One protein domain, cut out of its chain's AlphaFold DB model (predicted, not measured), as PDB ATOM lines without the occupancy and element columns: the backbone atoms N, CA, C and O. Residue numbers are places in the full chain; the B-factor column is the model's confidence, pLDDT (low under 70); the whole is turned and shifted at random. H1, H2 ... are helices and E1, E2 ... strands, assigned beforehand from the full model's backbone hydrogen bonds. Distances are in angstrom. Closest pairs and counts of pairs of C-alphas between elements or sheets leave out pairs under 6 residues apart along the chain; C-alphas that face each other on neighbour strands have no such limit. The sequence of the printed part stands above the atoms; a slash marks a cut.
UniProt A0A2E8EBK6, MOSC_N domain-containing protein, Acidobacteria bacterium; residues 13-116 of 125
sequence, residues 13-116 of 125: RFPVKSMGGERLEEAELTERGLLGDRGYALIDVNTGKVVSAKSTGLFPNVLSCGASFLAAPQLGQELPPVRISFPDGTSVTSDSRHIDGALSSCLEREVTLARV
ATOM      1  N   ARG A  13      39.070  36.742   6.393       97.69
ATOM      2  CA  ARG A  13      40.474  36.968   6.744       97.69
ATOM      3  C   ARG A  13      40.831  38.417   6.470       97.69
ATOM      4  O   ARG A  13      40.407  38.964   5.459       97.69
ATOM      5  N   PHE A  14      41.642  39.022   7.332       97.56
ATOM      6  CA  PHE A  14      42.095  40.406   7.181       97.56
ATOM      7  C   PHE A  14      43.622  40.430   7.043       97.56
ATOM      8  O   PHE A  14      44.316  40.546   8.055       97.56
ATOM      9  N   PRO A  15      44.176  40.284   5.822       97.44
ATOM     10  CA  PRO A  15      45.618  40.106   5.628       97.44
ATOM     11  C   PRO A  15      46.458  41.286   6.124       97.44
ATOM     12  O   PRO A  15      47.546  41.084   6.663       97.44
ATOM     13  N   VAL A  16      45.941  42.510   5.969       97.38
ATOM     14  CA  VAL A  16      46.586  43.753   6.405       97.38
ATOM     15  C   VAL A  16      45.766  44.376   7.529       97.38
ATOM     16  O   VAL A  16      44.562  44.604   7.391       97.38
ATOM     17  N   LYS A  17      46.415  44.680   8.655       95.38
ATOM     18  CA  LYS A  17      45.776  45.362   9.789       95.38
ATOM     19  C   LYS A  17      45.086  46.660   9.342       95.38
ATOM     20  O   LYS A  17      45.681  47.472   8.642       95.38
ATOM     21  N   SER A  18      43.870  46.881   9.849       94.44
ATOM     22  CA  SER A  18      43.034  48.077   9.620       94.44
ATOM     23  C   SER A  18      42.410  48.211   8.222       94.44
ATOM     24  O   SER A  18      41.672  49.168   8.020       94.44
ATOM     25  N   MET A  19      42.646  47.276   7.296       96.94
ATOM     26  CA  MET A  19      42.008  47.250   5.972       96.94
ATOM     27  C   MET A  19      40.822  46.276   5.929       96.94
ATOM     28  O   MET A  19      40.698  45.394   6.783       96.94
ATOM     29  N   GLY A  20      39.969  46.414   4.914       97.38
ATOM     30  CA  GLY A  20      38.962  45.421   4.550       97.38
ATOM     31  C   GLY A  20      39.598  44.084   4.162       97.38
ATOM     32  O   GLY A  20      40.686  44.043   3.590       97.38
ATOM     33  N   GLY A  21      38.928  42.990   4.514       97.31
ATOM     34  CA  GLY A  21      39.431  41.633   4.321       97.31
ATOM     35  C   GLY A  21      38.900  40.936   3.072       97.31
ATOM     36  O   GLY A  21      38.216  41.522   2.235       97.31
ATOM     37  N   GLU A  22      39.173  39.640   3.002       97.81
ATOM     38  CA  GLU A  22      38.678  38.713   1.990       97.81
ATOM     39  C   GLU A  22      37.703  37.713   2.621       97.81
ATOM     40  O   GLU A  22      37.914  37.237   3.742       97.81
ATOM     41  N   ARG A  23      36.636  37.383   1.889       97.88
ATOM     42  CA  ARG A  23      35.717  36.308   2.258       97.88
ATOM     43  C   ARG A  23      36.301  34.969   1.818       97.88
ATOM     44  O   ARG A  23      36.796  34.854   0.700       97.88
ATOM     45  N   LEU A  24      36.196  33.968   2.681       97.69
ATOM     46  CA  LEU A  24      36.712  32.621   2.465       97.69
ATOM     47  C   LEU A  24      35.592  31.581   2.534       97.69
ATOM     48  O   LEU A  24      34.594  31.771   3.230       97.69
ATOM     49  N   GLU A  25      35.789  30.472   1.830       96.38
ATOM     50  CA  GLU A  25      34.959  29.267   1.963       96.38
ATOM     51  C   GLU A  25      35.517  28.329   3.040       96.38
ATOM     52  O   GLU A  25      34.766  27.718   3.795       96.38
ATOM     53  N   GLU A  26      36.843  28.284   3.162       94.75
ATOM     54  CA  GLU A  26      37.579  27.489   4.137       94.75
ATOM     55  C   GLU A  26      38.840  28.231   4.593       94.75
ATOM     56  O   GLU A  26      39.358  29.110   3.896       94.75
ATOM     57  N   ALA A  27      39.343  27.891   5.779       93.69
ATOM     58  CA  ALA A  27      40.638  28.368   6.236       93.69
ATOM     59  C   ALA A  27      41.265  27.431   7.263       93.69
ATOM     60  O   ALA A  27      40.575  26.792   8.057       93.69
ATOM     61  N   GLU A  28      42.593  27.451   7.296       94.50
ATOM     62  CA  GLU A  28      43.391  26.771   8.307       94.50
ATOM     63  C   GLU A  28      43.420  27.578   9.610       94.50
ATOM     64  O   GLU A  28      43.747  28.773   9.614       94.50
ATOM     65  N   LEU A  29      43.107  26.922  10.727       93.62
ATOM     66  CA  LEU A  29      43.222  27.491  12.069       93.62
ATOM     67  C   LEU A  29      44.540  27.061  12.713       93.62
ATOM     68  O   LEU A  29      44.905  25.889  12.723       93.62
ATOM     69  N   THR A  30      45.231  28.027  13.302       90.94
ATOM     70  CA  THR A  30      46.462  27.831  14.071       90.94
ATOM     71  C   THR A  30      46.240  28.261  15.520       90.94
ATOM     72  O   THR A  30      45.240  28.904  15.839       90.94
ATOM     73  N   GLU A  31      47.206  27.993  16.400       90.38
ATOM     74  CA  GLU A  31      47.168  28.478  17.791       90.38
ATOM     75  C   GLU A  31      47.101  30.014  17.896       90.38
ATOM     76  O   GLU A  31      46.638  30.547  18.901       90.38
ATOM     77  N   ARG A  32      47.516  30.735  16.845       85.19
ATOM     78  CA  ARG A  32      47.464  32.206  16.764       85.19
ATOM     79  C   ARG A  32      46.222  32.737  16.042       85.19
ATOM     80  O   ARG A  32      46.117  33.938  15.814       85.19
ATOM     81  N   GLY A  33      45.294  31.858  15.672       91.75
ATOM     82  CA  GLY A  33      44.124  32.184  14.863       91.75
ATOM     83  C   GLY A  33      44.273  31.742  13.410       91.75
ATOM     84  O   GLY A  33      45.026  30.820  13.090       91.75
ATOM     85  N   LEU A  34      43.509  32.376  12.529       94.69
ATOM     86  CA  LEU A  34      43.379  31.977  11.132       94.69
ATOM     87  C   LEU A  34      44.676  32.239  10.348       94.69
ATOM     88  O   LEU A  34      45.290  33.298  10.461       94.69
ATOM     89  N   LEU A  35      45.122  31.267   9.555       94.94
ATOM     90  CA  LEU A  35      46.391  31.365   8.839       94.94
ATOM     91  C   LEU A  35      46.400  32.548   7.852       94.94
ATOM     92  O   LEU A  35      45.519  32.690   6.999       94.94
ATOM     93  N   GLY A  36      47.441  33.380   7.959       94.12
ATOM     94  CA  GLY A  36      47.632  34.589   7.149       94.12
ATOM     95  C   GLY A  36      46.838  35.807   7.628       94.12
ATOM     96  O   GLY A  36      46.985  36.893   7.070       94.12
ATOM     97  N   ASP A  37      46.011  35.658   8.659       95.94
ATOM     98  CA  ASP A  37      45.269  36.762   9.247       95.94
ATOM     99  C   ASP A  37      46.210  37.741   9.967       95.94
ATOM    100  O   ASP A  37      47.098  37.334  10.715       95.94
ATOM    101  N   ARG A  38      46.048  39.040   9.683       94.62
ATOM    102  CA  ARG A  38      46.945  40.134  10.102       94.62
ATOM    103  C   ARG A  38      48.438  39.826   9.889       94.62
ATOM    104  O   ARG A  38      49.279  40.264  10.671       94.62
ATOM    105  N   GLY A  39      48.778  39.109   8.814       93.56
ATOM    106  CA  GLY A  39      50.172  38.832   8.441       93.56
ATOM    107  C   GLY A  39      50.972  40.086   8.070       93.56
ATOM    108  O   GLY A  39      52.204  40.054   8.067       93.56
ATOM    109  N   TYR A  40      50.282  41.193   7.783       95.81
ATOM    110  CA  TYR A  40      50.865  42.484   7.446       95.81
ATOM    111  C   TYR A  40      50.289  43.617   8.296       95.81
ATOM    112  O   TYR A  40      49.129  43.596   8.726       95.81
ATOM    113  N   ALA A  41      51.091  44.660   8.468       95.88
ATOM    114  CA  ALA A  41      50.679  45.920   9.060       95.88
ATOM    115  C   ALA A  41      51.384  47.086   8.365       95.88
ATOM    116  O   ALA A  41      52.454  46.919   7.784       95.88
ATOM    117  N   LEU A  42      50.782  48.270   8.444       95.94
ATOM    118  CA  LEU A  42      51.451  49.503   8.053       95.94
ATOM    119  C   LEU A  42      52.165  50.102   9.262       95.94
ATOM    120  O   LEU A  42      51.614  50.094  10.367       95.94
ATOM    121  N   ILE A  43      53.361  50.633   9.043       95.50
ATOM    122  CA  ILE A  43      54.144  51.374  10.032       95.50
ATOM    123  C   ILE A  43      54.196  52.831   9.591       95.50
ATOM    124  O   ILE A  43      54.562  53.115   8.456       95.50
ATOM    125  N   ASP A  44      53.832  53.755  10.475       95.00
ATOM    126  CA  ASP A  44      54.018  55.186  10.236       95.00
ATOM    127  C   ASP A  44      55.506  55.521  10.329       95.00
ATOM    128  O   ASP A  44      56.123  55.353  11.384       95.00
ATOM    129  N   VAL A  45      56.078  56.020   9.235       95.19
ATOM    130  CA  VAL A  45      57.515  56.317   9.143       95.19
ATOM    131  C   VAL A  45      57.932  57.388  10.151       95.19
ATOM    132  O   VAL A  45      59.047  57.352  10.667       95.19
ATOM    133  N   ASN A  46      57.036  58.318  10.485       92.75
ATOM    134  CA  ASN A  46      57.360  59.429  11.381       92.75
ATOM    135  C   ASN A  46      57.461  58.994  12.845       92.75
ATOM    136  O   ASN A  46      58.187  59.609  13.623       92.75
ATOM    137  N   THR A  47      56.692  57.977  13.240       91.44
ATOM    138  CA  THR A  47      56.581  57.553  14.645       91.44
ATOM    139  C   THR A  47      57.186  56.177  14.906       91.44
ATOM    140  O   THR A  47      57.436  55.837  16.061       91.44
ATOM    141  N   GLY A  48      57.403  55.378  13.858       90.94
ATOM    142  CA  GLY A  48      57.791  53.972  13.952       90.94
ATOM    143  C   GLY A  48      56.690  53.068  14.514       90.94
ATOM    144  O   GLY A  48      56.951  51.907  14.822       90.94
ATOM    145  N   LYS A  49      55.467  53.584  14.688       90.88
ATOM    146  CA  LYS A  49      54.355  52.853  15.301       90.88
ATOM    147  C   LYS A  49      53.458  52.215  14.255       90.88
ATOM    148  O   LYS A  49      53.322  52.701  13.133       90.88
ATOM    149  N   VAL A  50      52.788  51.142  14.661       92.62
ATOM    150  CA  VAL A  50      51.793  50.476  13.822       92.62
ATOM    151  C   VAL A  50      50.576  51.376  13.606       92.62
ATOM    152  O   VAL A  50      49.948  51.832  14.565       92.62
ATOM    153  N   VAL A  51      50.189  51.540  12.343       92.25
ATOM    154  CA  VAL A  51      48.980  52.251  11.919       92.25
ATOM    155  C   VAL A  51      47.729  51.580  12.485       92.25
ATOM    156  O   VAL A  51      47.528  50.360  12.409       92.25
ATOM    157  N   SER A  52      46.835  52.400  13.028       88.69
ATOM    158  CA  SER A  52      45.590  51.963  13.649       88.69
ATOM    159  C   SER A  52      44.409  52.721  13.063       88.69
ATOM    160  O   SER A  52      44.404  53.949  13.059       88.69
ATOM    161  N   ALA A  53      43.357  51.998  12.669       86.62
ATOM    162  CA  ALA A  53      42.077  52.593  12.272       86.62
ATOM    163  C   ALA A  53      41.432  53.469  13.366       86.62
ATOM    164  O   ALA A  53      40.528  54.243  13.072       86.62
ATOM    165  N   LYS A  54      41.874  53.358  14.628       86.06
ATOM    166  CA  LYS A  54      41.400  54.218  15.726       86.06
ATOM    167  C   LYS A  54      41.927  55.651  15.616       86.06
ATOM    168  O   LYS A  54      41.288  56.570  16.117       86.06
ATOM    169  N   SER A  55      43.048  55.846  14.928       84.19
ATOM    170  CA  SER A  55      43.662  57.153  14.699       84.19
ATOM    171  C   SER A  55      43.097  57.779  13.421       84.19
ATOM    172  O   SER A  55      43.833  58.088  12.485       84.19
ATOM    173  N   THR A  56      41.770  57.934  13.365       74.81
ATOM    174  CA  THR A  56      41.021  58.318  12.151       74.81
ATOM    175  C   THR A  56      41.462  59.652  11.549       74.81
ATOM    176  O   THR A  56      41.387  59.818  10.337       74.81
ATOM    177  N   GLY A  57      41.956  60.587  12.367       81.88
ATOM    178  CA  GLY A  57      42.509  61.858  11.889       81.88
ATOM    179  C   GLY A  57      43.916  61.760  11.286       81.88
ATOM    180  O   GLY A  57      44.311  62.658  10.554       81.88
ATOM    181  N   LEU A  58      44.675  60.701  11.591       84.25
ATOM    182  CA  LEU A  58      46.051  60.510  11.109       84.25
ATOM    183  C   LEU A  58      46.138  59.607   9.879       84.25
ATOM    184  O   LEU A  58      47.062  59.759   9.088       84.25
ATOM    185  N   PHE A  59      45.205  58.666   9.737       85.88
ATOM    186  CA  PHE A  59      45.197  57.691   8.648       85.88
ATOM    187  C   PHE A  59      43.822  57.677   7.978       85.88
ATOM    188  O   PHE A  59      43.045  56.731   8.177       85.88
ATOM    189  N   PRO A  60      43.486  58.737   7.218       81.06
ATOM    190  CA  PRO A  60      42.267  58.742   6.425       81.06
ATOM    191  C   PRO A  60      42.279  57.546   5.465       81.06
ATOM    192  O   PRO A  60      43.332  57.065   5.057       81.06
ATOM    193  N   ASN A  61      41.100  57.041   5.110       87.00
ATOM    194  CA  ASN A  61      40.915  56.001   4.090       87.00
ATOM    195  C   ASN A  61      41.483  54.601   4.392       87.00
ATOM    196  O   ASN A  61      41.205  53.689   3.619       87.00
ATOM    197  N   VAL A  62      42.195  54.361   5.504       93.62
ATOM    198  CA  VAL A  62      42.764  53.022   5.784       93.62
ATOM    199  C   VAL A  62      41.697  51.919   5.826       93.62
ATOM    200  O   VAL A  62      41.917  50.827   5.313       93.62
ATOM    201  N   LEU A  63      40.510  52.238   6.353       93.75
ATOM    202  CA  LEU A  63      39.347  51.343   6.383       93.75
ATOM    203  C   LEU A  63      38.662  51.180   5.016       93.75
ATOM    204  O   LEU A  63      37.869  50.260   4.836       93.75
ATOM    205  N   SER A  64      38.934  52.082   4.074       95.12
ATOM    206  CA  SER A  64      38.421  52.035   2.702       95.12
ATOM    207  C   SER A  64      39.342  51.249   1.764       95.12
ATOM    208  O   SER A  64      38.932  50.916   0.655       95.12
ATOM    209  N   CYS A  65      40.564  50.930   2.198       97.31
ATOM    210  CA  CYS A  65      41.438  49.993   1.506       97.31
ATOM    211  C   CYS A  65      41.005  48.548   1.786       97.31
ATOM    212  O   CYS A  65      40.546  48.231   2.883       97.31
ATOM    213  N   GLY A  66      41.195  47.659   0.816       98.12
ATOM    214  CA  GLY A  66      40.949  46.219   0.947       98.12
ATOM    215  C   GLY A  66      42.222  45.415   0.716       98.12
ATOM    216  O   GLY A  66      43.103  45.869  -0.009       98.12
ATOM    217  N   ALA A  67      42.323  44.229   1.312       98.44
ATOM    218  CA  ALA A  67      43.454  43.332   1.134       98.44
ATOM    219  C   ALA A  67      43.011  41.872   0.973       98.44
ATOM    220  O   ALA A  67      42.198  41.365   1.744       98.44
ATOM    221  N   SER A  68      43.608  41.181   0.005       98.44
ATOM    222  CA  SER A  68      43.407  39.747  -0.235       98.44
ATOM    223  C   SER A  68      44.718  39.095  -0.661       98.44
ATOM    224  O   SER A  68      45.481  39.694  -1.428       98.44
ATOM    225  N   PHE A  69      44.987  37.865  -0.233       98.12
ATOM    226  CA  PHE A  69      46.143  37.140  -0.759       98.12
ATOM    227  C   PHE A  69      45.982  36.802  -2.251       98.12
ATOM    228  O   PHE A  69      44.885  36.514  -2.721       98.12
ATOM    229  N   LEU A  70      47.087  36.815  -3.006       97.56
ATOM    230  CA  LEU A  70      47.095  36.379  -4.411       97.56
ATOM    231  C   LEU A  70      46.993  34.852  -4.568       97.56
ATOM    232  O   LEU A  70      46.645  34.366  -5.641       97.56
ATOM    233  N   ALA A  71      47.305  34.106  -3.510       96.31
ATOM    234  CA  ALA A  71      47.143  32.661  -3.405       96.31
ATOM    235  C   ALA A  71      46.794  32.298  -1.955       96.31
ATOM    236  O   ALA A  71      47.120  33.047  -1.039       96.31
ATOM    237  N   ALA A  72      46.160  31.152  -1.717       93.88
ATOM    238  CA  ALA A  72      45.866  30.726  -0.351       93.88
ATOM    239  C   ALA A  72      47.172  30.518   0.455       93.88
ATOM    240  O   ALA A  72      48.063  29.806  -0.017       93.88
ATOM    241  N   PRO A  73      47.306  31.109   1.660       95.06
ATOM    242  CA  PRO A  73      48.386  30.788   2.588       95.06
ATOM    243  C   PRO A  73      48.430  29.291   2.917       95.06
ATOM    244  O   PRO A  73      47.387  28.670   3.104       95.06
ATOM    245  N   GLN A  74      49.636  28.731   3.034       93.69
ATOM    246  CA  GLN A  74      49.858  27.315   3.349       93.69
ATOM    247  C   GLN A  74      50.727  27.171   4.598       93.69
ATOM    248  O   GLN A  74      51.653  27.956   4.821       93.69
ATOM    249  N   LEU A  75      50.427  26.172   5.429       90.25
ATOM    250  CA  LEU A  75      51.160  25.942   6.670       90.25
ATOM    251  C   LEU A  75      52.634  25.613   6.375       90.25
ATOM    252  O   LEU A  75      52.944  24.802   5.506       90.25
ATOM    253  N   GLY A  76      53.549  26.251   7.107       88.31
ATOM    254  CA  GLY A  76      54.993  26.052   6.942       88.31
ATOM    255  C   GLY A  76      55.600  26.699   5.690       88.31
ATOM    256  O   GLY A  76      56.798  26.545   5.468       88.31
ATOM    257  N   GLN A  77      54.809  27.429   4.898       90.69
ATOM    258  CA  GLN A  77      55.283  28.214   3.758       90.69
ATOM    259  C   GLN A  77      55.324  29.705   4.102       90.69
ATOM    260  O   GLN A  77      54.652  30.177   5.024       90.69
ATOM    261  N   GLU A  78      56.108  30.468   3.345       90.88
ATOM    262  CA  GLU A  78      56.053  31.924   3.415       90.88
ATOM    263  C   GLU A  78      54.669  32.415   2.954       90.88
ATOM    264  O   GLU A  78      54.106  31.889   1.992       90.88
ATOM    265  N   LEU A  79      54.099  33.424   3.633       92.69
ATOM    266  CA  LEU A  79      52.821  33.984   3.176       92.69
ATOM    267  C   LEU A  79      52.991  34.571   1.767       92.69
ATOM    268  O   LEU A  79      53.960  35.318   1.562       92.69
ATOM    269  N   PRO A  80      52.056  34.276   0.846       95.88
ATOM    270  CA  PRO A  80      52.079  34.816  -0.503       95.88
ATOM    271  C   PRO A  80      51.859  36.335  -0.492       95.88
ATOM    272  O   PRO A  80      51.383  36.883   0.505       95.88
ATOM    273  N   PRO A  81      52.165  37.035  -1.597       97.56
ATOM    274  CA  PRO A  81      51.879  38.456  -1.698       97.56
ATOM    275  C   PRO A  81      50.384  38.754  -1.540       97.56
ATOM    276  O   PRO A  81      49.524  37.970  -1.956       97.56
ATOM    277  N   VAL A  82      50.078  39.922  -0.984       98.38
ATOM    278  CA  VAL A  82      48.715  40.457  -0.912       98.38
ATOM    279  C   VAL A  82      48.496  41.484  -2.016       98.38
ATOM    280  O   VAL A  82      49.387  42.276  -2.324       98.38
ATOM    281  N   ARG A  83      47.299  41.490  -2.603       98.62
ATOM    282  CA  ARG A  83      46.779  42.626  -3.367       98.62
ATOM    283  C   ARG A  83      46.116  43.581  -2.391       98.62
ATOM    284  O   ARG A  83      45.248  43.155  -1.636       98.62
ATOM    285  N   ILE A  84      46.486  44.852  -2.461       98.62
ATOM    286  CA  ILE A  84      45.834  45.947  -1.749       98.62
ATOM    287  C   ILE A  84      45.051  46.770  -2.771       98.62
ATOM    288  O   ILE A  84      45.635  47.247  -3.744       98.62
ATOM    289  N   SER A  85      43.739  46.897  -2.582       98.31
ATOM    290  CA  SER A  85      42.854  47.743  -3.390       98.31
ATOM    291  C   SER A  85      42.586  49.066  -2.686       98.31
ATOM    292  O   SER A  85      42.315  49.077  -1.483       98.31
ATOM    293  N   PHE A  86      42.605  50.157  -3.443       97.44
ATOM    294  CA  PHE A  86      42.410  51.515  -2.949       97.44
ATOM    295  C   PHE A  86      41.001  52.049  -3.260       97.44
ATOM    296  O   PHE A  86      40.314  51.509  -4.134       97.44
ATOM    297  N   PRO A  87      40.557  53.128  -2.584       94.88
ATOM    298  CA  PRO A  87      39.231  53.714  -2.801       94.88
ATOM    299  C   PRO A  87      39.010  54.269  -4.214       94.88
ATOM    300  O   PRO A  87      37.870  54.389  -4.657       94.88
ATOM    301  N   ASP A  88      40.088  54.599  -4.928       94.50
ATOM    302  CA  ASP A  88      40.054  55.069  -6.317       94.50
ATOM    303  C   ASP A  88      39.898  53.929  -7.347       94.50
ATOM    304  O   ASP A  88      39.854  54.177  -8.553       94.50
ATOM    305  N   GLY A  89      39.805  52.678  -6.882       95.69
ATOM    306  CA  GLY A  89      39.683  51.481  -7.713       95.69
ATOM    307  C   GLY A  89      41.015  50.928  -8.224       95.69
ATOM    308  O   GLY A  89      41.030  49.874  -8.868       95.69
ATOM    309  N   THR A  90      42.139  51.588  -7.940       97.06
ATOM    310  CA  THR A  90      43.468  51.066  -8.270       97.06
ATOM    311  C   THR A  90      43.913  50.006  -7.259       97.06
ATOM    312  O   THR A  90      43.291  49.787  -6.217       97.06
ATOM    313  N   SER A  91      44.976  49.268  -7.585       97.94
ATOM    314  CA  SER A  91      45.546  48.283  -6.665       97.94
ATOM    315  C   SER A  91      47.046  48.125  -6.851       97.94
ATOM    316  O   SER A  91      47.587  48.383  -7.928       97.94
ATOM    317  N   VAL A  92      47.704  47.653  -5.799       98.50
ATOM    318  CA  VAL A  92      49.134  47.343  -5.770       98.50
ATOM    319  C   VAL A  92      49.348  46.011  -5.054       98.50
ATOM    320  O   VAL A  92      48.523  45.593  -4.243       98.50
ATOM    321  N   THR A  93      50.428  45.308  -5.373       98.44
ATOM    322  CA  THR A  93      50.800  44.055  -4.708       98.44
ATOM    323  C   THR A  93      51.945  44.285  -3.726       98.44
ATOM    324  O   THR A  93      52.784  45.159  -3.942       98.44
ATOM    325  N   SER A  94      51.994  43.514  -2.639       97.62
ATOM    326  CA  SER A  94      52.999  43.690  -1.577       97.62
ATOM    327  C   SER A  94      54.443  43.406  -2.002       97.62
ATOM    328  O   SER A  94      55.368  43.771  -1.290       97.62
ATOM    329  N   ASP A  95      54.643  42.730  -3.129       96.50
ATOM    330  CA  ASP A  95      55.943  42.464  -3.754       96.50
ATOM    331  C   ASP A  95      56.355  43.548  -4.772       96.50
ATOM    332  O   ASP A  95      57.454  43.512  -5.330       96.50
ATOM    333  N   SER A  96      55.494  44.540  -5.016       97.75
ATOM    334  CA  SER A  96      55.814  45.682  -5.864       97.75
ATOM    335  C   SER A  96      56.825  46.600  -5.187       97.75
ATOM    336  O   SER A  96      56.630  47.036  -4.057       97.75
ATOM    337  N   ARG A  97      57.842  47.039  -5.936       96.50
ATOM    338  CA  ARG A  97      58.799  48.068  -5.481       96.50
ATOM    339  C   ARG A  97      58.162  49.429  -5.157       96.50
ATOM    340  O   ARG A  97      58.829  50.291  -4.605       96.50
ATOM    341  N   HIS A  98      56.909  49.639  -5.566       95.56
ATOM    342  CA  HIS A  98      56.175  50.899  -5.405       95.56
ATOM    343  C   HIS A  98      55.119  50.843  -4.295       95.56
ATOM    344  O   HIS A  98      54.321  51.770  -4.176       95.56
ATOM    345  N   ILE A  99      55.075  49.753  -3.523       97.75
ATOM    346  CA  ILE A  99      54.048  49.497  -2.508       97.75
ATOM    347  C   ILE A  99      53.939  50.628  -1.480       97.75
ATOM    348  O   ILE A  99      52.855  51.180  -1.303       97.75
ATOM    349  N   ASP A 100      55.060  51.027  -0.879       97.88
ATOM    350  CA  ASP A 100      55.085  52.058   0.160       97.88
ATOM    351  C   ASP A 100      54.644  53.411  -0.405       97.88
ATOM    352  O   ASP A 100      53.779  54.063   0.163       97.88
ATOM    353  N   GLY A 101      55.123  53.788  -1.596       97.75
ATOM    354  CA  GLY A 101      54.714  55.037  -2.246       97.75
ATOM    355  C   GLY A 101      53.217  55.088  -2.581       97.75
ATOM    356  O   GLY A 101      52.578  56.127  -2.405       97.75
ATOM    357  N   ALA A 102      52.636  53.970  -3.028       97.19
ATOM    358  CA  ALA A 102      51.201  53.879  -3.298       97.19
ATOM    359  C   ALA A 102      50.370  53.976  -2.005       97.19
ATOM    360  O   ALA A 102      49.376  54.702  -1.961       97.19
ATOM    361  N   LEU A 103      50.805  53.300  -0.936       97.00
ATOM    362  CA  LEU A 103      50.166  53.357   0.380       97.00
ATOM    363  C   LEU A 103      50.259  54.756   0.997       97.00
ATOM    364  O   LEU A 103      49.238  55.289   1.430       97.00
ATOM    365  N   SER A 104      51.444  55.371   0.974       96.81
ATOM    366  CA  SER A 104      51.665  56.729   1.475       96.81
ATOM    367  C   SER A 104      50.801  57.749   0.745       96.81
ATOM    368  O   SER A 104      50.212  58.626   1.374       96.81
ATOM    369  N   SER A 105      50.668  57.601  -0.577       95.50
ATOM    370  CA  SER A 105      49.810  58.469  -1.391       95.50
ATOM    371  C   SER A 105      48.332  58.315  -1.023       95.50
ATOM    372  O   SER A 105      47.634  59.313  -0.878       95.50
ATOM    373  N   CYS A 106      47.854  57.082  -0.828       94.31
ATOM    374  CA  CYS A 106      46.459  56.817  -0.463       94.31
ATOM    375  C   CYS A 106      46.097  57.318   0.948       94.31
ATOM    376  O   CYS A 106      44.954  57.718   1.186       94.31
ATOM    377  N   LEU A 107      47.040  57.244   1.889       92.25
ATOM    378  CA  LEU A 107      46.834  57.636   3.287       92.25
ATOM    379  C   LEU A 107      47.234  59.086   3.576       92.25
ATOM    380  O   LEU A 107      47.104  59.524   4.718       92.25
ATOM    381  N   GLU A 108      47.739  59.808   2.571       93.44
ATOM    382  CA  GLU A 108      48.257  61.177   2.694       93.44
ATOM    383  C   GLU A 108      49.312  61.316   3.812       93.44
ATOM    384  O   GLU A 108      49.442  62.352   4.469       93.44
ATOM    385  N   ARG A 109      50.068  60.238   4.055       94.44
ATOM    386  CA  ARG A 109      51.033  60.128   5.150       94.44
ATOM    387  C   ARG A 109      52.042  59.023   4.871       94.44
ATOM    388  O   ARG A 109      51.653  57.928   4.493       94.44
ATOM    389  N   GLU A 110      53.319  59.298   5.127       96.50
ATOM    390  CA  GLU A 110      54.398  58.329   4.920       96.50
ATOM    391  C   GLU A 110      54.226  57.070   5.781       96.50
ATOM    392  O   GLU A 110      54.282  57.122   7.015       96.50
ATOM    393  N   VAL A 111      54.046  55.932   5.113       96.62
ATOM    394  CA  VAL A 111      53.923  54.611   5.725       96.62
ATOM    395  C   VAL A 111      54.756  53.582   4.969       96.62
ATOM    396  O   VAL A 111      55.010  53.719   3.776       96.62
ATOM    397  N   THR A 112      55.128  52.507   5.653       97.44
ATOM    398  CA  THR A 112      55.712  51.323   5.016       97.44
ATOM    399  C   THR A 112      54.910  50.076   5.346       97.44
ATOM    400  O   THR A 112      54.341  49.949   6.436       97.44
ATOM    401  N   LEU A 113      54.845  49.141   4.399       97.06
ATOM    402  CA  LEU A 113      54.252  47.828   4.628       97.06
ATOM    403  C   LEU A 113      55.275  46.909   5.304       97.06
ATOM    404  O   LEU A 113      56.334  46.617   4.753       97.06
ATOM    405  N   ALA A 114      54.931  46.389   6.478       94.88
ATOM    406  CA  ALA A 114      55.744  45.424   7.202       94.88
ATOM    407  C   ALA A 114      55.048  44.062   7.276       94.88
ATOM    408  O   ALA A 114      53.831  43.972   7.477       94.88
ATOM    409  N   ARG A 115      55.837  42.986   7.172       90.06
ATOM    410  CA  ARG A 115      55.395  41.658   7.612       90.06
ATOM    411  C   ARG A 115      55.391  41.650   9.132       90.06
ATOM    412  O   ARG A 115      56.391  41.996   9.759       90.06
ATOM    413  N   VAL A 116      54.279  41.229   9.716       76.00
ATOM    414  CA  VAL A 116      54.185  41.058  11.161       76.00
ATOM    415  C   VAL A 116      54.860  39.733  11.500       76.00
ATOM    416  O   VAL A 116      54.304  38.658  11.276       76.00
TER     417      VAL A 116
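What this domain is: This is residues 13 to 116 of the 125 residues of the protein "MOSC_N domain-containing protein" of Acidobacteria bacterium (UniProt A0A2E8EBK6). Little regular structure: a loop-rich body holds two small antiparallel sheets, the three-strand meander E3 E4 E5, each strand beside the one before, and the pair E2 E6, with helix H1 bridging them at one end. The order is E1 E2 E3 E4 E5 H1 E6, mixed in class, with 33 of 104 printed residues in named elements. It is compact, radius of gyration of the C-alphas 13.3 A, spanning 35 by 26 by 22 A.

Where its parts are: E3 is residues 66 to 69, E4 82 to 85, E5 91 to 93. H1, 99 to 107, is 12.3 A long. E6, 111 to 115, 13.2 A, ends at C-alpha 115 (55.395, 41.658, 7.612). E2, 40 to 44, is 13.4 A. E1, 22 to 24, begins at C-alpha 22 (38.678, 38.713, 1.990).

How they stand to each other: Hairpins E3 and E4, E4 and E5 have N 68 and O 83 at 3.0 A, N 84 and O 92 at 2.8 A, within hydrogen-bond range. H1, its O i to N i+4 pairs within range, only grazes this sheet; its closest C-alphas to E5, Ile 99 and Val 92, are 6.3 A apart. H1 touches E6, closest C-alphas Asp 100 and Thr 112, 5.0 A. E6 and E2 are antiparallel at 149 degrees, N 43 and O 112 at 2.9 A. E1 pairs with no named strand; its closest C-alpha to E3, Glu 22, is 5.3 A from that of Ser 68.

The domain as a whole: The farthest C-alphas, Glu 25 and Asn 46, are 38.7 A apart. The printed part has no cut. Links E1 to E2, E2 to E3 and E3 to E4 are long. No printed residue is under 70 in pLDDT.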